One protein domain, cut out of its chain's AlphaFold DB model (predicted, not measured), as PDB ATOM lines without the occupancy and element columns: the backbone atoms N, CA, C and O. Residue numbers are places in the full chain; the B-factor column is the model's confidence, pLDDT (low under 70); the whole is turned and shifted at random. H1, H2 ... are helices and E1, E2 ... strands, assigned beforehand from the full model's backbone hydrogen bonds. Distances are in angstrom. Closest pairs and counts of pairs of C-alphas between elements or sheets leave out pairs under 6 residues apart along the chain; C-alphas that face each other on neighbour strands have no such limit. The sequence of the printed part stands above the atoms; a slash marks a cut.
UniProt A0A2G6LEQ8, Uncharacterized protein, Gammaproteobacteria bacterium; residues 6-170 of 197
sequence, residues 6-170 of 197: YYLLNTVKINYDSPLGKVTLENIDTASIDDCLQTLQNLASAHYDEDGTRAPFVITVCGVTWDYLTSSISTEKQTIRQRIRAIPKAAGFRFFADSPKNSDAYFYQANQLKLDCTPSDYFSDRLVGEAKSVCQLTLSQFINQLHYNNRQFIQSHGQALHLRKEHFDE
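This is residues 6 to 170 of the 197 residues of an uncharacterized protein of Gammaproteobacteria bacterium (UniProt A0A2G6LEQ8). A long, twisted sheet of six antiparallel strands has two helices, H1 and H2, over one face, while the E3 and E4 hairpin runs on as an arm whose turn, residues 71 to 79, makes one end of the long axis. The long link of residues 109 to 130 loops out on the side of the sheet away from H2, and the small helix H3 only grazes the sheet beside the arm. The printed part has 165 residues with three named helices and six named strands, in the order E1, E2, H1, E3, E4, E5, E6, H2, H3; the sheet's order is E2, E1, E3, E4, E5, E6, and the class is mixed, helices and strands. It is only just loose, close to compact, with a radius of gyration of the C-alphas of 18.6 A, and a rod spanning 67 by 30 by 28 A.

E1, residues 13 to 18, begins at C-alpha 13 (-10.028, -14.978, 114.293), and E2 is residues 21 to 26. H1 is residues 33 to 43, 15.0 A long. E3, residues 57 to 70, spans 41.5 A, and E4, residues 80 to 95, spans 42.4 A from C-alpha 80 at (-1.653, -28.030, 145.175). E5 is residues 104 to 108 and E6 residues 131 to 135. H2, residues 139 to 157, is 27.1 A long, and H3, residues 165 to 168, ends at C-alpha 168 (-12.563, -19.063, 134.923).

E3, E4, E5 and E6 form a meander, each strand the antiparallel neighbour of the one before; N 65 and O 85 are 2.9 A apart, N 94 and O 104 2.8 A, and N 134 and O 105 2.8 A, each within hydrogen-bond range. On the other side of E3 lies E1, with N 15 and O 58 at 2.8 A, and E1 and E2 are a hairpin, with N 23 and O 16 at 2.8 A. E2, H1 and E3 form a split strand-helix-strand unit, two strands running the same way with E1 between them, its crossover right-handed. H1 and H2 lie on the same face, making two layers, each at a height over the sheet of 10.2 A. H1 runs along the strands over E1, at 9 degrees on the local plane. H2 runs along the strands over E4, at 8 degrees on the local plane; the closest C-alphas of the two are those of Phe 93 and Phe 142, 7.2 A apart. H3 only grazes the sheet with its residues 166 to 168. In H1 and H2 every O i to N i+4 pair is within hydrogen-bond range; H3 is too short for such a pair.

The two C-alphas farthest apart, those of Ser 45 and Thr 75, are 66.8 A apart. The printed part has no cut. The links from H1 to E3 and from E5 to E6 are long. Mean pLDDT of the printed part is 73.3; residues 44 to 53, 68 to 82, 100 to 102, 110 to 132 and 158 to 170 are under 70.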
ATOM      1  N   TYR A   6      -2.053 -24.900 125.615       89.12
ATOM      2  CA  TYR A   6      -3.009 -25.575 124.746       89.12
ATOM      3  C   TYR A   6      -3.792 -24.539 123.930       89.12
ATOM      4  O   TYR A   6      -4.490 -23.694 124.491       89.12
ATOM      5  N   TYR A   7      -3.686 -24.590 122.604       90.81
ATOM      6  CA  TYR A   7      -4.355 -23.671 121.681       90.81
ATOM      7  C   TYR A   7      -5.800 -24.098 121.415       90.81
ATOM      8  O   TYR A   7      -6.079 -25.242 121.047       90.81
ATOM      9  N   LEU A   8      -6.731 -23.158 121.545       91.50
ATOM     10  CA  LEU A   8      -8.156 -23.363 121.313       91.50
ATOM     11  C   LEU A   8      -8.475 -23.111 119.834       91.50
ATOM     12  O   LEU A   8      -8.806 -21.995 119.441       91.50
ATOM     13  N   LEU A   9      -8.360 -24.139 118.992       90.69
ATOM     14  CA  LEU A   9      -8.498 -24.002 117.530       90.69
ATOM     15  C   LEU A   9      -9.890 -23.549 117.056       90.69
ATOM     16  O   LEU A   9     -10.033 -23.097 115.931       90.69
ATOM     17  N   ASN A  10     -10.904 -23.613 117.916       88.62
ATOM     18  CA  ASN A  10     -12.232 -23.059 117.656       88.62
ATOM     19  C   ASN A  10     -12.323 -21.540 117.898       88.62
ATOM     20  O   ASN A  10     -13.385 -20.964 117.707       88.62
ATOM     21  N   THR A  11     -11.240 -20.895 118.338       91.31
ATOM     22  CA  THR A  11     -11.185 -19.448 118.618       91.31
ATOM     23  C   THR A  11     -10.420 -18.670 117.554       91.31
ATOM     24  O   THR A  11     -10.024 -17.529 117.794       91.31
ATOM     25  N   VAL A  12     -10.174 -19.278 116.389       93.44
ATOM     26  CA  VAL A  12      -9.479 -18.610 115.287       93.44
ATOM     27  C   VAL A  12     -10.254 -17.360 114.891       93.44
ATOM     28  O   VAL A  12     -11.456 -17.414 114.609       93.44
ATOM     29  N   LYS A  13      -9.533 -16.242 114.833       94.12
ATOM     30  CA  LYS A  13     -10.028 -14.978 114.293       94.12
ATOM     31  C   LYS A  13      -9.180 -14.528 113.122       94.12
ATOM     32  O   LYS A  13      -7.958 -14.633 113.203       94.12
ATOM     33  N   ILE A  14      -9.813 -13.971 112.098       91.75
ATOM     34  CA  ILE A  14      -9.157 -13.280 110.984       91.75
ATOM     35  C   ILE A  14      -9.492 -11.799 111.108       91.75
ATOM     36  O   ILE A  14     -10.662 -11.433 111.154       91.75
ATOM     37  N   ASN A  15      -8.468 -10.956 111.163       90.31
ATOM     38  CA  ASN A  15      -8.597  -9.505 111.201       90.31
ATOM     39  C   ASN A  15      -8.007  -8.931 109.917       90.31
ATOM     40  O   ASN A  15      -6.917  -9.341 109.510       90.31
ATOM     41  N   TYR A  16      -8.717  -8.000 109.293       86.44
ATOM     42  CA  TYR A  16      -8.248  -7.276 108.117       86.44
ATOM     43  C   TYR A  16      -8.942  -5.917 108.020       86.44
ATOM     44  O   TYR A  16     -10.010  -5.714 108.602       86.44
ATOM     45  N   ASP A  17      -8.354  -5.006 107.253       83.12
ATOM     46  CA  ASP A  17      -8.948  -3.700 106.986       83.12
ATOM     47  C   ASP A  17      -9.707  -3.733 105.653       83.12
ATOM     48  O   ASP A  17      -9.178  -4.116 104.608       83.12
ATOM     49  N   SER A  18     -10.988  -3.372 105.703       80.56
ATOM     50  CA  SER A  18     -11.842  -3.199 104.529       80.56
ATOM     51  C   SER A  18     -11.983  -1.711 104.190       80.56
ATOM     52  O   SER A  18     -11.757  -0.867 105.059       80.56
ATOM     53  N   PRO A  19     -12.480  -1.355 102.991       76.44
ATOM     54  CA  PRO A  19     -12.798   0.038 102.663       76.44
ATOM     55  C   PRO A  19     -13.791   0.719 103.624       76.44
ATOM     56  O   PRO A  19     -13.903   1.940 103.615       76.44
ATOM     57  N   LEU A  20     -14.530  -0.055 104.428       80.00
ATOM     58  CA  LEU A  20     -15.507   0.441 105.402       80.00
ATOM     59  C   LEU A  20     -14.986   0.409 106.849       80.00
ATOM     60  O   LEU A  20     -15.724   0.751 107.771       80.00
ATOM     61  N   GLY A  21     -13.733  -0.001 107.054       81.62
ATOM     62  CA  GLY A  21     -13.094  -0.108 108.362       81.62
ATOM     63  C   GLY A  21     -12.640  -1.526 108.708       81.62
ATOM     64  O   GLY A  21     -12.649  -2.432 107.867       81.62
ATOM     65  N   LYS A  22     -12.231  -1.702 109.968       84.56
ATOM     66  CA  LYS A  22     -11.674  -2.957 110.486       84.56
ATOM     67  C   LYS A  22     -12.736  -4.046 110.552       84.56
ATOM     68  O   LYS A  22     -13.810  -3.833 111.114       84.56
ATOM     69  N   VAL A  23     -12.409  -5.224 110.034       87.50
ATOM     70  CA  VAL A  23     -13.276  -6.400 110.059       87.50
ATOM     71  C   VAL A  23     -12.601  -7.513 110.848       87.50
ATOM     72  O   VAL A  23     -11.433  -7.832 110.626       87.50
ATOM     73  N   THR A  24     -13.367  -8.136 111.741       91.19
ATOM     74  CA  THR A  24     -12.971  -9.342 112.469       91.19
ATOM     75  C   THR A  24     -13.967 -10.448 112.156       91.19
ATOM     76  O   THR A  24     -15.161 -10.309 112.416       91.19
ATOM     77  N   LEU A  25     -13.472 -11.556 111.616       90.94
ATOM     78  CA  LEU A  25     -14.221 -12.803 111.512       90.94
ATOM     79  C   LEU A  25     -13.781 -13.728 112.637       90.94
ATOM     80  O   LEU A  25     -12.584 -13.860 112.886       90.94
ATOM     81  N   GLU A  26     -14.730 -14.370 113.306       92.75
ATOM     82  CA  GLU A  26     -14.476 -15.213 114.476       92.75
ATOM     83  C   GLU A  26     -14.972 -16.642 114.254       92.75
ATOM     84  O   GLU A  26     -15.858 -16.880 113.436       92.75
ATOM     85  N   ASN A  27     -14.426 -17.582 115.031       89.38
ATOM     86  CA  ASN A  27     -14.790 -19.002 115.015       89.38
ATOM     87  C   ASN A  27     -14.587 -19.664 113.643       89.38
ATOM     88  O   ASN A  27     -15.386 -20.499 113.220       89.38
ATOM     89  N   ILE A  28     -13.511 -19.288 112.947       91.38
ATOM     90  CA  ILE A  28     -13.158 -19.886 111.658       91.38
ATOM     91  C   ILE A  28     -12.574 -21.280 111.889       91.38
ATOM     92  O   ILE A  28     -11.629 -21.448 112.657       91.38
ATOM     93  N   ASP A  29     -13.109 -22.294 111.214       90.88
ATOM     94  CA  ASP A  29     -12.514 -23.625 111.269       90.88
ATOM     95  C   ASP A  29     -11.164 -23.611 110.546       90.88
ATOM     96  O   ASP A  29     -11.079 -23.207 109.384       90.88
ATOM     97  N   THR A  30     -10.122 -24.097 111.223       88.31
ATOM     98  CA  THR A  30      -8.780 -24.322 110.672       88.31
ATOM     99  C   THR A  30      -8.768 -25.060 109.333       88.31
ATOM    100  O   THR A  30      -7.919 -24.751 108.502       88.31
ATOM    101  N   ALA A  31      -9.716 -25.972 109.089       88.69
ATOM    102  CA  ALA A  31      -9.841 -26.685 107.816       88.69
ATOM    103  C   ALA A  31     -10.369 -25.809 106.664       88.69
ATOM    104  O   ALA A  31     -10.181 -26.154 105.503       88.69
ATOM    105  N   SER A  32     -11.018 -24.687 106.982       88.50
ATOM    106  CA  SER A  32     -11.672 -23.778 106.028       88.50
ATOM    107  C   SER A  32     -10.962 -22.429 105.871       88.50
ATOM    108  O   SER A  32     -11.420 -21.578 105.108       88.50
ATOM    109  N   ILE A  33      -9.859 -22.200 106.600       88.94
ATOM    110  CA  ILE A  33      -9.160 -20.905 106.590       88.94
ATOM    111  C   ILE A  33      -8.689 -20.546 105.179       88.94
ATOM    112  O   ILE A  33      -8.858 -19.397 104.783       88.94
ATOM    113  N   ASP A  34      -8.117 -21.489 104.428       87.44
ATOM    114  CA  ASP A  34      -7.603 -21.207 103.082       87.44
ATOM    115  C   ASP A  34      -8.724 -20.735 102.139       87.44
ATOM    116  O   ASP A  34      -8.596 -19.683 101.508       87.44
ATOM    117  N   ASP A  35      -9.865 -21.433 102.125       87.81
ATOM    118  CA  ASP A  35     -11.040 -21.064 101.320       87.81
ATOM    119  C   ASP A  35     -11.615 -19.700 101.743       87.81
ATOM    120  O   ASP A  35     -11.992 -18.863 100.909       87.81
ATOM    121  N   CYS A  36     -11.656 -19.450 103.056       87.62
ATOM    122  CA  CYS A  36     -12.089 -18.178 103.619       87.62
ATOM    123  C   CYS A  36     -11.171 -17.040 103.159       87.62
ATOM    124  O   CYS A  36     -11.649 -16.032 102.641       87.62
ATOM    125  N   LEU A  37      -9.853 -17.212 103.270       87.31
ATOM    126  CA  LEU A  37      -8.874 -16.214 102.850       87.31
ATOM    127  C   LEU A  37      -8.904 -15.969 101.349       87.31
ATOM    128  O   LEU A  37      -8.828 -14.815 100.940       87.31
ATOM    129  N   GLN A  38      -9.060 -17.006 100.529       85.12
ATOM    130  CA  GLN A  38      -9.193 -16.840  99.086       85.12
ATOM    131  C   GLN A  38     -10.427 -15.997  98.743       85.12
ATOM    132  O   GLN A  38     -10.354 -15.071  97.934       85.12
ATOM    133  N   THR A  39     -11.552 -16.266  99.406       85.31
ATOM    134  CA  THR A  39     -12.782 -15.480  99.245       85.31
ATOM    135  C   THR A  39     -12.570 -14.031  99.684       85.31
ATOM    136  O   THR A  39     -12.929 -13.104  98.958       85.31
ATOM    137  N   LEU A  40     -11.931 -13.814 100.834       84.88
ATOM    138  CA  LEU A  40     -11.652 -12.476 101.353       84.88
ATOM    139  C   LEU A  40     -10.666 -11.705 100.489       84.88
ATOM    140  O   LEU A  40     -10.859 -10.517 100.302       84.88
ATOM    141  N   GLN A  41      -9.648 -12.343  99.925       79.69
ATOM    142  CA  GLN A  41      -8.703 -11.686  99.021       79.69
ATOM    143  C   GLN A  41      -9.369 -11.228  97.721       79.69
ATOM    144  O   GLN A  41      -8.967 -10.213  97.157       79.69
ATOM    145  N   ASN A  42     -10.404 -11.944  97.273       75.38
ATOM    146  CA  ASN A  42     -11.207 -11.558  96.116       75.38
ATOM    147  C   ASN A  42     -12.206 -10.431  96.441       75.38
ATOM    148  O   ASN A  42     -12.503  -9.615  95.573       75.38
ATOM    149  N   LEU A  43     -12.739 -10.397  97.671       70.38
ATOM    150  CA  LEU A  43     -13.748  -9.422  98.117       70.38
ATOM    151  C   LEU A  43     -13.158  -8.141  98.703       70.38
ATOM    152  O   LEU A  43     -13.761  -7.073  98.592       70.38
ATOM    153  N   ALA A  44     -12.008  -8.243  99.362       65.06
ATOM    154  CA  ALA A  44     -11.258  -7.116  99.873       65.06
ATOM    155  C   ALA A  44     -10.653  -6.397  98.668       65.06
ATOM    156  O   ALA A  44      -9.502  -6.617  98.291       65.06
ATOM    157  N   SER A  45     -11.466  -5.543  98.039       56.16
ATOM    158  CA  SER A  45     -10.999  -4.481  97.160       56.16
ATOM    159  C   SER A  45      -9.790  -3.859  97.833       56.16
ATOM    160  O   SER A  45      -9.906  -3.383  98.960       56.16
ATOM    161  N   ALA A  46      -8.643  -3.970  97.173       55.72
ATOM    162  CA  ALA A  46      -7.335  -3.674  97.721       55.72
ATOM    163  C   ALA A  46      -7.336  -2.357  98.510       55.72
ATOM    164  O   ALA A  46      -7.309  -1.278  97.919       55.72
ATOM    165  N   HIS A  47      -7.422  -2.450  99.838       60.50
ATOM    166  CA  HIS A  47      -7.235  -1.292 100.688       60.50
ATOM    167  C   HIS A  47      -5.730  -1.105 100.820       60.50
ATOM    168  O   HIS A  47      -5.020  -1.989 101.310       60.50
ATOM    169  N   TYR A  48      -5.261  -0.002 100.260       64.06
ATOM    170  CA  TYR A  48      -3.887   0.444 100.366       64.06
ATOM    171  C   TYR A  48      -3.863   1.583 101.377       64.06
ATOM    172  O   TYR A  48      -4.707   2.480 101.301       64.06
ATOM    173  N   ASP A  49      -2.902   1.535 102.288       63.03
ATOM    174  CA  ASP A  49      -2.576   2.658 103.155       63.03
ATOM    175  C   ASP A  49      -2.042   3.835 102.310       63.03
ATOM    176  O   ASP A  49      -1.776   3.698 101.109       63.03
ATOM    177  N   GLU A  50      -1.902   5.016 102.919       63.19
ATOM    178  CA  GLU A  50      -1.491   6.259 102.235       63.19
ATOM    179  C   GLU A  50      -0.134   6.135 101.513       63.19
ATOM    180  O   GLU A  50       0.116   6.792 100.501       63.19
ATOM    181  N   ASP A  51       0.725   5.253 102.008       64.19
ATOM    182  CA  ASP A  51       2.042   4.885 101.494       64.19
ATOM    183  C   ASP A  51       2.007   3.791 100.406       64.19
ATOM    184  O   ASP A  51       3.050   3.396  99.883       64.19
ATOM    185  N   GLY A  52       0.817   3.335  99.999       63.72
ATOM    186  CA  GLY A  52       0.631   2.361  98.921       63.72
ATOM    187  C   GLY A  52       0.891   0.910  99.334       63.72
ATOM    188  O   GLY A  52       0.951   0.031  98.472       63.72
ATOM    189  N   THR A  53       1.028   0.645 100.634       65.31
ATOM    190  CA  THR A  53       1.175  -0.700 101.205       65.31
ATOM    191  C   THR A  53      -0.208  -1.296 101.468       65.31
ATOM    192  O   THR A  53      -1.086  -0.608 101.978       65.31
ATOM    193  N   ARG A  54      -0.455  -2.567 101.119       73.00
ATOM    194  CA  ARG A  54      -1.716  -3.218 101.521       73.00
ATOM    195  C   ARG A  54      -1.724  -3.477 103.020       73.00
ATOM    196  O   ARG A  54      -0.742  -3.989 103.552       73.00
ATOM    197  N   ALA A  55      -2.863  -3.251 103.665       77.38
ATOM    198  CA  ALA A  55      -3.050  -3.679 105.043       77.38
ATOM    199  C   ALA A  55      -2.905  -5.217 105.156       77.38
ATOM    200  O   ALA A  55      -3.393  -5.958 104.289       77.38
ATOM    201  N   PRO A  56      -2.226  -5.732 106.196       83.94
ATOM    202  CA  PRO A  56      -2.025  -7.162 106.354       83.94
ATOM    203  C   PRO A  56      -3.293  -7.867 106.848       83.94
ATOM    204  O   PRO A  56      -4.102  -7.314 107.591       83.94
ATOM    205  N   PHE A  57      -3.394  -9.153 106.531       87.62
ATOM    206  CA  PHE A  57      -4.291 -10.068 107.226       87.62
ATOM    207  C   PHE A  57      -3.610 -10.563 108.501       87.62
ATOM    208  O   PHE A  57      -2.434 -10.936 108.485       87.62
ATOM    209  N   VAL A  58      -4.356 -10.601 109.607       90.06
ATOM    210  CA  VAL A  58      -3.872 -11.089 110.902       90.06
ATOM    211  C   VAL A  58      -4.796 -12.176 111.435       90.06
ATOM    212  O   VAL A  58      -5.931 -11.916 111.840       90.06
ATOM    213  N   ILE A  59      -4.280 -13.397 111.492       92.00
ATOM    214  CA  ILE A  59      -4.937 -14.547 112.107       92.00
ATOM    215  C   ILE A  59      -4.476 -14.647 113.556       92.00
ATOM    216  O   ILE A  59      -3.285 -14.528 113.833       92.00
ATOM    217  N   THR A  60      -5.393 -14.878 114.489       92.62
ATOM    218  CA  THR A  60      -5.059 -15.088 115.907       92.62
ATOM    219  C   THR A  60      -5.816 -16.269 116.483       92.62
ATOM    220  O   THR A  60      -6.919 -16.573 116.037       92.62
ATOM    221  N   VAL A  61      -5.221 -16.926 117.478       91.94
ATOM    222  CA  VAL A  61      -5.799 -18.075 118.187       91.94
ATOM    223  C   VAL A  61      -5.591 -17.882 119.684       91.94
ATOM    224  O   VAL A  61      -4.491 -17.536 120.117       91.94
ATOM    225  N   CYS A  62      -6.632 -18.098 120.487       89.94
ATOM    226  CA  CYS A  62      -6.518 -18.093 121.943       89.94
ATOM    227  C   CYS A  62      -5.913 -19.406 122.448       89.94
ATOM    228  O   CYS A  62      -5.965 -20.444 121.790       89.94
ATOM    229  N   GLY A  63      -5.362 -19.377 123.652       87.75
ATOM    230  CA  GLY A  63      -4.841 -20.564 124.313       87.75
ATOM    231  C   GLY A  63      -5.194 -20.580 125.787       87.75
ATOM    232  O   GLY A  63      -5.741 -19.620 126.324       87.75
ATOM    233  N   VAL A  64      -4.874 -21.684 126.439       85.69
ATOM    234  CA  VAL A  64      -4.981 -21.848 127.885       85.69
ATOM    235  C   VAL A  64      -3.715 -22.504 128.413       85.69
ATOM    236  O   VAL A  64      -3.089 -23.307 127.724       85.69
ATOM    237  N   THR A  65      -3.344 -22.159 129.637       83.06
ATOM    238  CA  THR A  65      -2.238 -22.787 130.365       83.06
ATOM    239  C   THR A  65      -2.703 -23.247 131.741       83.06
ATOM    240  O   THR A  65      -3.677 -22.717 132.283       83.06
ATOM    241  N   TRP A  66      -2.004 -24.231 132.304       79.06
ATOM    242  CA  TRP A  66      -2.245 -24.747 133.645       79.06
ATOM    243  C   TRP A  66      -1.156 -24.253 134.578       79.06
ATOM    244  O   TRP A  66       0.009 -24.629 134.457       79.06
ATOM    245  N   ASP A  67      -1.570 -23.454 135.548       72.19
ATOM    246  CA  ASP A  67      -0.701 -22.952 136.593       72.19
ATOM    247  C   ASP A  67      -1.000 -23.709 137.894       72.19
ATOM    248  O   ASP A  67      -2.155 -23.916 138.276       72.19
ATOM    249  N   TYR A  68       0.048 -24.158 138.583       66.62
ATOM    250  CA  TYR A  68      -0.074 -24.827 139.877       66.62
ATOM    251  C   TYR A  68       0.220 -23.823 140.985       66.62
ATOM    252  O   TYR A  68       1.347 -23.355 141.139       66.62
ATOM    253  N   LEU A  69      -0.801 -23.507 141.771       62.53
ATOM    254  CA  LEU A  69      -0.684 -22.656 142.942       62.53
ATOM    255  C   LEU A  69      -0.298 -23.521 144.138       62.53
ATOM    256  O   LEU A  69      -1.043 -24.409 144.565       62.53
ATOM    257  N   THR A  70       0.868 -23.237 144.706       54.62
ATOM    258  CA  THR A  70       1.269 -23.766 146.005       54.62
ATOM    259  C   THR A  70       0.844 -22.776 147.085       54.62
ATOM    260  O   THR A  70       1.424 -21.705 147.235       54.62
ATOM    261  N   SER A  71      -0.188 -23.121 147.856       51.25
ATOM    262  CA  SER A  71      -0.539 -22.349 149.048       51.25
ATOM    263  C   SER A  71       0.252 -22.879 150.237       51.25
ATOM    264  O   SER A  71      -0.020 -23.970 150.737       51.25
ATOM    265  N   SER A  72       1.253 -22.126 150.685       50.03
ATOM    266  CA  SER A  72       1.889 -22.339 151.985       50.03
ATOM    267  C   SER A  72       1.126 -21.541 153.043       50.03
ATOM    268  O   SER A  72       1.619 -20.533 153.546       50.03
ATOM    269  N   ILE A  73      -0.101 -21.958 153.351       47.00
ATOM    270  CA  ILE A  73      -0.826 -21.462 154.523       47.00
ATOM    271  C   ILE A  73      -0.742 -22.550 155.593       47.00
ATOM    272  O   ILE A  73      -1.375 -23.590 155.486       47.00
ATOM    273  N   SER A  74       0.131 -22.284 156.568       43.69
ATOM    274  CA  SER A  74       0.205 -22.863 157.915       43.69
ATOM    275  C   SER A  74      -0.085 -24.368 158.079       43.69
ATOM    276  O   SER A  74      -1.221 -24.823 158.162       43.69
ATOM    277  N   THR A  75       1.018 -25.086 158.281       49.41
ATOM    278  CA  THR A  75       1.196 -26.266 159.144       49.41
ATOM    279  C   THR A  75       0.572 -27.619 158.818       49.41
ATOM    280  O   THR A  75       1.167 -28.587 159.266       49.41
ATOM    281  N   GLU A  76      -0.465 -27.795 158.003       52.56
ATOM    282  CA  GLU A  76      -0.956 -29.159 157.712       52.56
ATOM    283  C   GLU A  76      -1.531 -29.279 156.290       52.56
ATOM    284  O   GLU A  76      -2.536 -28.666 155.953       52.56
ATOM    285  N   LYS A  77      -0.877 -30.113 155.465       49.72
ATOM    286  CA  LYS A  77      -1.170 -30.435 154.048       49.72
ATOM    287  C   LYS A  77      -0.964 -29.300 153.036       49.72
ATOM    288  O   LYS A  77      -1.788 -28.413 152.848       49.72
ATOM    289  N   GLN A  78       0.101 -29.442 152.248       50.47
ATOM    290  CA  GLN A  78       0.301 -28.698 151.008       50.47
ATOM    291  C   GLN A  78      -0.762 -29.118 149.976       50.47
ATOM    292  O   GLN A  78      -0.611 -30.118 149.278       50.47
ATOM    293  N   THR A  79      -1.864 -28.376 149.883       52.66
ATOM    294  CA  THR A  79      -2.820 -28.520 148.775       52.66
ATOM    295  C   THR A  79      -2.291 -27.792 147.546       52.66
ATOM    296  O   THR A  79      -2.233 -26.562 147.522       52.66
ATOM    297  N   ILE A  80      -1.916 -28.555 146.518       59.22
ATOM    298  CA  ILE A  80      -1.653 -28.030 145.175       59.22
ATOM    299  C   ILE A  80      -3.015 -27.727 144.544       59.22
ATOM    300  O   ILE A  80      -3.793 -28.646 144.296       59.22
ATOM    301  N   ARG A  81      -3.324 -26.447 144.310       63.38
ATOM    302  CA  ARG A  81      -4.498 -26.056 143.516       63.38
ATOM    303  C   ARG A  81      -4.061 -25.818 142.078       63.38
ATOM    304  O   ARG A  81      -3.154 -25.032 141.828       63.38
ATOM    305  N   GLN A  82      -4.707 -26.499 141.142       69.75
ATOM    306  CA  GLN A  82      -4.515 -26.290 139.712       69.75
ATOM    307  C   GLN A  82      -5.461 -25.174 139.247       69.75
ATOM    308  O   GLN A  82      -6.656 -25.225 139.532       69.75
ATOM    309  N   ARG A  83      -4.932 -24.168 138.551       73.12
ATOM    310  CA  ARG A  83      -5.683 -23.085 137.906       73.12
ATOM    311  C   ARG A  83      -5.508 -23.200 136.398       73.12
ATOM    312  O   ARG A  83      -4.424 -23.536 135.926       73.12
ATOM    313  N   ILE A  84      -6.559 -22.884 135.651       77.56
ATOM    314  CA  ILE A  84      -6.479 -22.696 134.203       77.56
ATOM    315  C   ILE A  84      -6.500 -21.199 133.935       77.56
ATOM    316  O   ILE A  84      -7.371 -20.492 134.437       77.56
ATOM    317  N   ARG A  85      -5.550 -20.709 133.148       79.38
ATOM    318  CA  ARG A  85      -5.488 -19.308 132.739       79.38
ATOM    319  C   ARG A  85      -5.694 -19.202 131.241       79.38
ATOM    320  O   ARG A  85      -5.040 -19.902 130.470       79.38
ATOM    321  N   ALA A  86      -6.616 -18.332 130.839       80.69
ATOM    322  CA  ALA A  86      -6.837 -18.005 129.439       80.69
ATOM    323  C   ALA A  86      -5.758 -17.041 128.937       80.69
ATOM    324  O   ALA A  86      -5.353 -16.116 129.636       80.69
ATOM    325  N   ILE A  87      -5.317 -17.261 127.705       81.75
ATOM    326  CA  ILE A  87      -4.328 -16.448 127.012       81.75
ATOM    327  C   ILE A  87      -5.001 -15.926 125.740       81.75
ATOM    328  O   ILE A  87      -5.126 -16.671 124.755       81.75
ATOM    329  N   PRO A  88      -5.482 -14.671 125.745       80.69
ATOM    330  CA  PRO A  88      -5.990 -14.060 124.529       80.69
ATOM    331  C   PRO A  88      -4.848 -13.951 123.517       80.69
ATOM    332  O   PRO A  88      -3.732 -13.606 123.891       80.69
ATOM    333  N   LYS A  89      -5.115 -14.271 122.244       82.38
ATOM    334  CA  LYS A  89      -4.117 -14.222 121.157       82.38
ATOM    335  C   LYS A  89      -2.809 -14.961 121.500       82.38
ATOM    336  O   LYS A  89      -1.720 -14.446 121.292       82.38
ATOM    337  N   ALA A  90      -2.911 -16.181 122.026       86.88
ATOM    338  CA  ALA A  90      -1.764 -17.031 122.357       86.88
ATOM    339  C   ALA A  90      -0.841 -17.334 121.161       86.88
ATOM    340  O   ALA A  90       0.344 -17.625 121.342       86.88
ATOM    341  N   ALA A  91      -1.375 -17.279 119.943       89.94
ATOM    342  CA  ALA A  91      -0.598 -17.307 118.715       89.94
ATOM    343  C   ALA A  91      -1.198 -16.359 117.680       89.94
ATOM    344  O   ALA A  91      -2.413 -16.123 117.668       89.94
ATOM    345  N   GLY A  92      -0.349 -15.868 116.783       90.75
ATOM    346  CA  GLY A  92      -0.773 -15.037 115.670       90.75
ATOM    347  C   GLY A  92       0.058 -15.256 114.418       90.75
ATOM    348  O   GLY A  92       1.218 -15.652 114.488       90.75
ATOM    349  N   PHE A  93      -0.565 -14.994 113.277       90.75
ATOM    350  CA  PHE A  93       0.009 -15.109 111.947       90.75
ATOM    351  C   PHE A  93      -0.387 -13.886 111.127       90.75
ATOM    352  O   PHE A  93      -1.573 -13.622 110.935       90.75
ATOM    353  N   ARG A  94       0.600 -13.131 110.659       88.69
ATOM    354  CA  ARG A  94       0.438 -11.935 109.837       88.69
ATOM    355  C   ARG A  94       0.971 -12.217 108.446       88.69
ATOM    356  O   ARG A  94       2.065 -12.759 108.318       88.69
ATOM    357  N   PHE A  95       0.238 -11.819 107.416       86.31
ATOM    358  CA  PHE A  95       0.714 -11.898 106.039       86.31
ATOM    359  C   PHE A  95       0.062 -10.829 105.161       86.31
ATOM    360  O   PHE A  95      -1.010 -10.311 105.473       86.31
ATOM    361  N   PHE A  96       0.702 -10.538 104.034       82.56
ATOM    362  CA  PHE A  96       0.186  -9.630 103.017       82.56
ATOM    363  C   PHE A  96      -0.307 -10.435 101.812       82.56
ATOM    364  O   PHE A  96       0.362 -11.374 101.375       82.56
ATOM    365  N   ALA A  97      -1.484 -10.101 101.279       76.94
ATOM    366  CA  ALA A  97      -2.092 -10.861 100.182       76.94
ATOM    367  C   ALA A  97      -1.270 -10.808  98.879       76.94
ATOM    368  O   ALA A  97      -1.245 -11.769  98.117       76.94
ATOM    369  N   ASP A  98      -0.587  -9.694  98.637       74.38
ATOM    370  CA  ASP A  98       0.306  -9.460  97.500       74.38
ATOM    371  C   ASP A  98       1.716 -10.036  97.703       74.38
ATOM    372  O   ASP A  98       2.429 -10.280  96.729       74.38
ATOM    373  N   SER A  99       2.112 -10.320  98.947       70.12
ATOM    374  CA  SER A  99       3.385 -10.970  99.263       70.12
ATOM    375  C   SER A  99       3.258 -11.968 100.423       70.12
ATOM    376  O   SER A  99       3.714 -11.701 101.538       70.12
ATOM    377  N   PRO A 100       2.720 -13.182 100.180       62.19
ATOM    378  CA  PRO A 100       2.575 -14.217 101.214       62.19
ATOM    379  C   PRO A 100       3.913 -14.682 101.816       62.19
ATOM    380  O   PRO A 100       3.957 -15.259 102.903       62.19
ATOM    381  N   LYS A 101       5.020 -14.435 101.101       66.06
ATOM    382  CA  LYS A 101       6.390 -14.704 101.561       66.06
ATOM    383  C   LYS A 101       6.831 -13.755 102.682       66.06
ATOM    384  O   LYS A 101       7.723 -14.114 103.443       66.06
ATOM    385  N   ASN A 102       6.189 -12.593 102.807       69.94
ATOM    386  CA  ASN A 102       6.379 -11.640 103.899       69.94
ATOM    387  C   ASN A 102       5.371 -11.944 105.012       69.94
ATOM    388  O   ASN A 102       4.465 -11.161 105.295       69.94
ATOM    389  N   SER A 103       5.487 -13.141 105.577       82.19
ATOM    390  CA  SER A 103       4.641 -13.613 106.666       82.19
ATOM    391  C   SER A 103       5.427 -13.714 107.963       82.19
ATOM    392  O   SER A 103       6.584 -14.140 107.974       82.19
ATOM    393  N   ASP A 104       4.770 -13.364 109.062       86.38
ATOM    394  CA  ASP A 104       5.319 -13.427 110.408       86.38
ATOM    395  C   ASP A 104       4.357 -14.183 111.313       86.38
ATOM    396  O   ASP A 104       3.165 -13.884 111.373       86.38
ATOM    397  N   ALA A 105       4.877 -15.149 112.055       87.06
ATOM    398  CA  ALA A 105       4.136 -15.862 113.079       87.06
ATOM    399  C   ALA A 105       4.734 -15.584 114.454       87.06
ATOM    400  O   ALA A 105       5.949 -15.450 114.583       87.06
ATOM    401  N   TYR A 106       3.902 -15.579 115.489       85.69
ATOM    402  CA  TYR A 106       4.356 -15.627 116.872       85.69
ATOM    403  C   TYR A 106       3.600 -16.695 117.658       85.69
ATOM    404  O   TYR A 106       2.422 -16.970 117.417       85.69
ATOM    405  N   PHE A 107       4.292 -17.266 118.638       84.75
ATOM    406  CA  PHE A 107       3.739 -18.206 119.607       84.75
ATOM    407  C   PHE A 107       4.195 -17.775 121.002       84.75
ATOM    408  O   PHE A 107       5.402 -17.730 121.265       84.75
ATOM    409  N   TYR A 108       3.254 -17.441 121.887       78.62
ATOM    410  CA  TYR A 108       3.577 -17.143 123.283       78.62
ATOM    411  C   TYR A 108       4.025 -18.405 124.028       78.62
ATOM    412  O   TYR A 108       3.656 -19.521 123.660       78.62
ATOM    413  N   GLN A 109       4.801 -18.227 125.097       70.25
ATOM    414  CA  GLN A 109       5.091 -19.276 126.078       70.25
ATOM    415  C   GLN A 109       4.458 -18.893 127.419       70.25
ATOM    416  O   GLN A 109       4.477 -17.722 127.805       70.25
ATOM    417  N   ALA A 110       3.880 -19.840 128.166       65.38
ATOM    418  CA  ALA A 110       3.094 -19.446 129.339       65.38
ATOM    419  C   ALA A 110       3.932 -18.964 130.534       65.38
ATOM    420  O   ALA A 110       3.423 -18.215 131.365       65.38
ATOM    421  N   ASN A 111       5.228 -19.293 130.579       58.94
ATOM    422  CA  ASN A 111       6.189 -18.733 131.538       58.94
ATOM    423  C   ASN A 111       6.554 -17.258 131.263       58.94
ATOM    424  O   ASN A 111       7.132 -16.608 132.138       58.94
ATOM    425  N   GLN A 112       6.248 -16.750 130.065       57.75
ATOM    426  CA  GLN A 112       6.491 -15.363 129.655       57.75
ATOM    427  C   GLN A 112       5.292 -14.460 129.982       57.75
ATOM    428  O   GLN A 112       5.457 -13.265 130.188       57.75
ATOM    429  N   LEU A 113       4.106 -15.040 130.168       58.19
ATOM    430  CA  LEU A 113       2.889 -14.332 130.562       58.19
ATOM    431  C   LEU A 113       2.771 -14.314 132.092       58.19
ATOM    432  O   LEU A 113       1.981 -15.065 132.665       58.19
ATOM    433  N   LYS A 114       3.612 -13.513 132.758       52.44
ATOM    434  CA  LYS A 114       3.680 -13.435 134.234       52.44
ATOM    435  C   LYS A 114       2.599 -12.560 134.881       52.44
ATOM    436  O   LYS A 114       2.494 -12.561 136.102       52.44
ATOM    437  N   LEU A 115       1.808 -11.834 134.095       50.44
ATOM    438  CA  LEU A 115       0.659 -11.054 134.555       50.44
ATOM    439  C   LEU A 115      -0.501 -11.210 133.564       50.44
ATOM    440  O   LEU A 115      -0.263 -11.499 132.391       50.44
ATOM    441  N   ASP A 116      -1.732 -10.954 134.022       48.38
ATOM    442  CA  ASP A 116      -2.972 -10.836 133.227       48.38
ATOM    443  C   ASP A 116      -2.951  -9.641 132.243       48.38
ATOM    444  O   ASP A 116      -3.956  -8.977 131.989       48.38
ATOM    445  N   CYS A 117      -1.785  -9.318 131.689       43.09
ATOM    446  CA  CYS A 117      -1.634  -8.348 130.627       43.09
ATOM    447  C   CYS A 117      -2.119  -9.000 129.331       43.09
ATOM    448  O   CYS A 117      -1.518  -9.952 128.831       43.09
ATOM    449  N   THR A 118      -3.215  -8.485 128.778       46.00
ATOM    450  CA  THR A 118      -3.621  -8.800 127.409       46.00
ATOM    451  C   THR A 118      -2.468  -8.442 126.470       46.00
ATOM    452  O   THR A 118      -2.004  -7.297 126.520       46.00
ATOM    453  N   PRO A 119      -1.989  -9.368 125.622       48.91
ATOM    454  CA  PRO A 119      -0.996  -9.019 124.626       48.91
ATOM    455  C   PRO A 119      -1.551  -7.896 123.749       48.91
ATOM    456  O   PRO A 119      -2.705  -7.940 123.323       48.91
ATOM    457  N   SER A 120      -0.734  -6.859 123.564       46.97
ATOM    458  CA  SER A 120      -1.081  -5.652 122.810       46.97
ATOM    459  C   SER A 120      -1.717  -6.006 121.461       46.97
ATOM    460  O   SER A 120      -1.183  -6.825 120.715       46.97
ATOM    461  N   ASP A 121      -2.824  -5.338 121.119       44.19
ATOM    462  CA  ASP A 121      -3.526  -5.499 119.837       44.19
ATOM    463  C   ASP A 121      -2.670  -5.134 118.620       44.19
ATOM    464  O   ASP A 121      -2.970  -5.547 117.499       44.19
ATOM    465  N   TYR A 122      -1.586  -4.395 118.844       42.38
ATOM    466  CA  TYR A 122      -0.618  -4.083 117.818       42.38
ATOM    467  C   TYR A 122       0.411  -5.203 117.719       42.38
ATOM    468  O   TYR A 122       1.195  -5.424 118.646       42.38
ATOM    469  N   PHE A 123       0.480  -5.792 116.521       46.16
ATOM    470  CA  PHE A 123       1.658  -6.443 115.930       46.16
ATOM    471  C   PHE A 123       2.801  -5.409 115.773       46.16
ATOM    472  O   PHE A 123       3.391  -5.256 114.711       46.16
ATOM    473  N   SER A 124       3.036  -4.589 116.799       39.09
ATOM    474  CA  SER A 124       4.110  -3.611 116.820       39.09
ATOM    475  C   SER A 124       5.427  -4.364 116.931       39.09
ATOM    476  O   SER A 124       5.496  -5.411 117.581       39.09
ATOM    477  N   ASP A 125       6.476  -3.794 116.346       37.66
ATOM    478  CA  ASP A 125       7.875  -4.254 116.354       37.66
ATOM    479  C   ASP A 125       8.490  -4.460 117.759       37.66
ATOM    480  O   ASP A 125       9.698  -4.611 117.917       37.66
ATOM    481  N   ARG A 126       7.670  -4.467 118.815       36.47
ATOM    482  CA  ARG A 126       8.030  -4.668 120.216       36.47
ATOM    483  C   ARG A 126       7.579  -6.011 120.800       36.47
ATOM    484  O   ARG A 126       7.664  -6.178 122.010       36.47
ATOM    485  N   LEU A 127       7.243  -7.015 119.985       43.91
ATOM    486  CA  LEU A 127       7.220  -8.429 120.429       43.91
ATOM    487  C   LEU A 127       8.637  -9.000 120.686       43.91
ATOM    488  O   LEU A 127       8.861 -10.209 120.655       43.91
ATOM    489  N   VAL A 128       9.621  -8.133 120.935       38.06
ATOM    490  CA  VAL A 128      11.014  -8.493 121.197       38.06
ATOM    491  C   VAL A 128      11.142  -8.857 122.675       38.06
ATOM    492  O   VAL A 128      11.411  -8.005 123.517       38.06
ATOM    493  N   GLY A 129      10.927 -10.135 122.990       41.41
ATOM    494  CA  GLY A 129      11.325 -10.723 124.276       41.41
ATOM    495  C   GLY A 129      10.441 -11.859 124.796       41.41
ATOM    496  O   GLY A 129      10.936 -12.722 125.519       41.41
ATOM    497  N   GLU A 130       9.161 -11.893 124.411       53.56
ATOM    498  CA  GLU A 130       8.141 -12.705 125.108       53.56
ATOM    499  C   GLU A 130       7.352 -13.673 124.214       53.56
ATOM    500  O   GLU A 130       6.543 -14.449 124.714       53.56
ATOM    501  N   ALA A 131       7.569 -13.656 122.900       58.41
ATOM    502  CA  ALA A 131       6.987 -14.624 121.978       58.41
ATOM    503  C   ALA A 131       8.068 -15.145 121.030       58.41
ATOM    504  O   ALA A 131       8.981 -14.412 120.638       58.41
ATOM    505  N   LYS A 132       7.978 -16.420 120.642       62.72
ATOM    506  CA  LYS A 132       8.852 -16.965 119.602       62.72
ATOM    507  C   LYS A 132       8.331 -16.501 118.244       62.72
ATOM    508  O   LYS A 132       7.377 -17.088 117.733       62.72
ATOM    509  N   SER A 133       8.953 -15.469 117.685       70.88
ATOM    510  CA  SER A 133       8.659 -14.993 116.330       70.88
ATOM    511  C   SER A 133       9.351 -15.863 115.278       70.88
ATOM    512  O   SER A 133      10.508 -16.253 115.444       70.88
ATOM    513  N   VAL A 134       8.644 -16.176 114.195       75.06
ATOM    514  CA  VAL A 134       9.147 -16.942 113.049       75.06
ATOM    515  C   VAL A 134       8.729 -16.231 111.767       75.06
ATOM    516  O   VAL A 134       7.538 -16.041 111.531       75.06
ATOM    517  N   CYS A 135       9.703 -15.857 110.942       76.25
ATOM    518  CA  CYS A 135       9.463 -15.227 109.644       76.25
ATOM    519  C   CYS A 135       9.352 -16.280 108.531       76.25
ATOM    520  O   CYS A 135       9.927 -17.365 108.638       76.25
ATOM    521  N   GLN A 136       8.674 -15.922 107.438       78.94
ATOM    522  CA  GLN A 136       8.529 -16.721 106.210       78.94
ATOM    523  C   GLN A 136       7.841 -18.075 106.426       78.94
ATOM    524  O   GLN A 136       8.156 -19.073 105.775       78.94
ATOM    525  N   LEU A 137       6.898 -18.110 107.361       83.56
ATOM    526  CA  LEU A 137       6.143 -19.305 107.695       83.56
ATOM    527  C   LEU A 137       4.864 -19.350 106.848       83.56
ATOM    528  O   LEU A 137       4.146 -18.364 106.754       83.56
ATOM    529  N   THR A 138       4.539 -20.472 106.215       88.38
ATOM    530  CA  THR A 138       3.263 -20.570 105.486       88.38
ATOM    531  C   THR A 138       2.096 -20.732 106.457       88.38
ATOM    532  O   THR A 138       2.261 -21.247 107.564       88.38
ATOM    533  N   LEU A 139       0.882 -20.372 106.035       88.38
ATOM    534  CA  LEU A 139      -0.316 -20.603 106.845       88.38
ATOM    535  C   LEU A 139      -0.462 -22.080 107.253       88.38
ATOM    536  O   LEU A 139      -0.699 -22.389 108.419       88.38
ATOM    537  N   SER A 140      -0.240 -23.007 106.318       89.69
ATOM    538  CA  SER A 140      -0.272 -24.441 106.618       89.69
ATOM    539  C   SER A 140       0.753 -24.822 107.694       89.69
ATOM    540  O   SER A 140       0.440 -25.572 108.618       89.69
ATOM    541  N   GLN A 141       1.970 -24.271 107.640       90.50
ATOM    542  CA  GLN A 141       2.977 -24.480 108.685       90.50
ATOM    543  C   GLN A 141       2.538 -23.896 110.034       90.50
ATOM    544  O   GLN A 141       2.776 -24.527 111.063       90.50
ATOM    545  N   PHE A 142       1.858 -22.744 110.043       91.25
ATOM    546  CA  PHE A 142       1.333 -22.121 111.263       91.25
ATOM    547  C   PHE A 142       0.310 -23.035 111.936       91.25
ATOM    548  O   PHE A 142       0.473 -23.399 113.100       91.25
ATOM    549  N   ILE A 143      -0.689 -23.487 111.178       92.25
ATOM    550  CA  ILE A 143      -1.736 -24.388 111.668       92.25
ATOM    551  C   ILE A 143      -1.141 -25.725 112.128       92.25
ATOM    552  O   ILE A 143      -1.444 -26.200 113.225       92.25
ATOM    553  N   ASN A 144      -0.217 -26.300 111.353       91.75
ATOM    554  CA  ASN A 144       0.477 -27.532 111.729       91.75
ATOM    555  C   ASN A 144       1.262 -27.390 113.039       91.75
ATOM    556  O   ASN A 144       1.269 -28.325 113.844       91.75
ATOM    557  N   GLN A 145       1.880 -26.231 113.287       90.81
ATOM    558  CA  GLN A 145       2.582 -25.958 114.538       90.81
ATOM    559  C   GLN A 145       1.619 -25.907 115.731       90.81
ATOM    560  O   GLN A 145       1.935 -26.470 116.780       90.81
ATOM    561  N   LEU A 146       0.430 -25.310 115.579       91.25
ATOM    562  CA  LEU A 146      -0.598 -25.309 116.629       91.25
ATOM    563  C   LEU A 146      -1.053 -26.735 116.968       91.25
ATOM    564  O   LEU A 146      -1.076 -27.120 118.137       91.25
ATOM    565  N   HIS A 147      -1.343 -27.555 115.952       92.12
ATOM    566  CA  HIS A 147      -1.697 -28.963 116.157       92.12
ATOM    567  C   HIS A 147      -0.563 -29.760 116.800       92.12
ATOM    568  O   HIS A 147      -0.811 -30.582 117.683       92.12
ATOM    569  N   TYR A 148       0.678 -29.538 116.365       90.56
ATOM    570  CA  TYR A 148       1.847 -30.174 116.957       90.56
ATOM    571  C   TYR A 148       1.963 -29.828 118.444       90.56
ATOM    572  O   TYR A 148       2.054 -30.741 119.263       90.56
ATOM    573  N   ASN A 149       1.867 -28.544 118.795       88.38
ATOM    574  CA  ASN A 149       1.934 -28.084 120.181       88.38
ATOM    575  C   ASN A 149       0.802 -28.683 121.030       88.38
ATOM    576  O   ASN A 149       1.070 -29.195 122.111       88.38
ATOM    577  N   ASN A 150      -0.432 -28.727 120.519       89.69
ATOM    578  CA  ASN A 150      -1.553 -29.360 121.222       89.69
ATOM    579  C   ASN A 150      -1.335 -30.862 121.449       89.69
ATOM    580  O   ASN A 150      -1.638 -31.371 122.527       89.69
ATOM    581  N   ARG A 151      -0.787 -31.588 120.463       88.94
ATOM    582  CA  ARG A 151      -0.450 -33.012 120.629       88.94
ATOM    583  C   ARG A 151       0.624 -33.214 121.693       88.94
ATOM    584  O   ARG A 151       0.470 -34.103 122.524       88.94
ATOM    585  N   GLN A 152       1.673 -32.392 121.681       86.38
ATOM    586  CA  GLN A 152       2.723 -32.428 122.702       86.38
ATOM    587  C   GLN A 152       2.157 -32.118 124.091       86.38
ATOM    588  O   GLN A 152       2.429 -32.847 125.040       86.38
ATOM    589  N   PHE A 153       1.291 -31.107 124.193       84.31
ATOM    590  CA  PHE A 153       0.613 -30.756 125.435       84.31
ATOM    591  C   PHE A 153      -0.150 -31.956 126.019       84.31
ATOM    592  O   PHE A 153       0.057 -32.309 127.181       84.31
ATOM    593  N   ILE A 154      -0.984 -32.616 125.205       83.38
ATOM    594  CA  ILE A 154      -1.783 -33.783 125.616       83.38
ATOM    595  C   ILE A 154      -0.885 -34.953 126.039       83.38
ATOM    596  O   ILE A 154      -1.187 -35.631 127.020       83.38
ATOM    597  N   GLN A 155       0.216 -35.196 125.324       82.50
ATOM    598  CA  GLN A 155       1.174 -36.251 125.669       82.50
ATOM    599  C   GLN A 155       1.836 -36.003 127.031       82.50
ATOM    600  O   GLN A 155       1.977 -36.940 127.812       82.50
ATOM    601  N   SER A 156       2.193 -34.752 127.330       77.94
ATOM    602  CA  SER A 156       2.876 -34.374 128.573       77.94
ATOM    603  C   SER A 156       1.947 -34.260 129.788       77.94
ATOM    604  O   SER A 156       2.384 -34.513 130.908       77.94
ATOM    605  N   HIS A 157       0.677 -33.888 129.592       72.38
ATOM    606  CA  HIS A 157      -0.263 -33.577 130.683       72.38
ATOM    607  C   HIS A 157      -1.418 -34.586 130.831       72.38
ATOM    608  O   HIS A 157      -2.186 -34.511 131.792       72.38
ATOM    609  N   GLY A 158      -1.542 -35.553 129.915       64.81
ATOM    610  CA  GLY A 158      -2.630 -36.534 129.891       64.81
ATOM    611  C   GLY A 158      -3.995 -35.942 129.497       64.81
ATOM    612  O   GLY A 158      -4.141 -34.749 129.246       64.81
ATOM    613  N   GLN A 159      -5.037 -36.784 129.459       57.84
ATOM    614  CA  GLN A 159      -6.426 -36.390 129.143       57.84
ATOM    615  C   GLN A 159      -7.123 -35.555 130.240       57.84
ATOM    616  O   GLN A 159      -8.331 -35.336 130.167       57.84
ATOM    617  N   ALA A 160      -6.413 -35.054 131.257       50.66
ATOM    618  CA  ALA A 160      -6.997 -34.294 132.371       50.66
ATOM    619  C   ALA A 160      -7.397 -32.845 131.992       50.66
ATOM    620  O   ALA A 160      -7.310 -31.919 132.793       50.66
ATOM    621  N   LEU A 161      -7.869 -32.651 130.762       58.69
ATOM    622  CA  LEU A 161      -8.348 -31.405 130.174       58.69
ATOM    623  C   LEU A 161      -9.859 -31.239 130.414       58.69
ATOM    624  O   LEU A 161     -10.632 -31.046 129.481       58.69
ATOM    625  N   HIS A 162     -10.322 -31.309 131.665       57.97
ATOM    626  CA  HIS A 162     -11.688 -30.870 131.969       57.97
ATOM    627  C   HIS A 162     -11.707 -29.341 132.052       57.97
ATOM    628  O   HIS A 162     -11.690 -28.769 133.137       57.97
ATOM    629  N   LEU A 163     -11.710 -28.662 130.906       59.41
ATOM    630  CA  LEU A 163     -12.005 -27.231 130.841       59.41
ATOM    631  C   LEU A 163     -13.466 -27.033 131.271       59.41
ATOM    632  O   LEU A 163     -14.388 -27.289 130.503       59.41
ATOM    633  N   ARG A 164     -13.682 -26.633 132.526       55.22
ATOM    634  CA  ARG A 164     -14.996 -26.269 133.064       55.22
ATOM    635  C   ARG A 164     -15.055 -24.762 133.236       55.22
ATOM    636  O   ARG A 164     -14.039 -24.141 133.541       55.22
ATOM    637  N   LYS A 165     -16.247 -24.188 133.068       53.88
ATOM    638  CA  LYS A 165     -16.495 -22.752 133.263       53.88
ATOM    639  C   LYS A 165     -15.997 -22.267 134.632       53.88
ATOM    640  O   LYS A 165     -15.374 -21.219 134.703       53.88
ATOM    641  N   GLU A 166     -16.172 -23.099 135.656       56.19
ATOM    642  CA  GLU A 166     -15.733 -22.874 137.042       56.19
ATOM    643  C   GLU A 166     -14.240 -22.514 137.166       56.19
ATOM    644  O   GLU A 166     -13.847 -21.787 138.071       56.19
ATOM    645  N   HIS A 167     -13.390 -22.972 136.238       57.16
ATOM    646  CA  HIS A 167     -11.959 -22.644 136.240       57.16
ATOM    647  C   HIS A 167     -11.654 -21.197 135.822       57.16
ATOM    648  O   HIS A 167     -10.504 -20.773 135.921       57.16
ATOM    649  N   PHE A 168     -12.663 -20.454 135.360       59.16
ATOM    650  CA  PHE A 168     -12.563 -19.063 134.923       59.16
ATOM    651  C   PHE A 168     -13.364 -18.096 135.812       59.16
ATOM    652  O   PHE A 168     -13.375 -16.902 135.525       59.16
ATOM    653  N   ASP A 169     -14.022 -18.579 136.874       54.00
ATOM    654  CA  ASP A 169     -14.869 -17.747 137.745       54.00
ATOM    655  C   ASP A 169     -14.047 -16.804 138.650       54.00
ATOM    656  O   ASP A 169     -14.559 -15.790 139.125       54.00
ATOM    657  N   GLU A 170     -12.758 -17.092 138.855       53.81
ATOM    658  CA  GLU A 170     -11.841 -16.245 139.623       53.81
ATOM    659  C   GLU A 170     -10.773 -15.617 138.712       53.81
ATOM    660  O   GLU A 170      -9.841 -16.280 138.246       53.81
TER     661      GLU A 170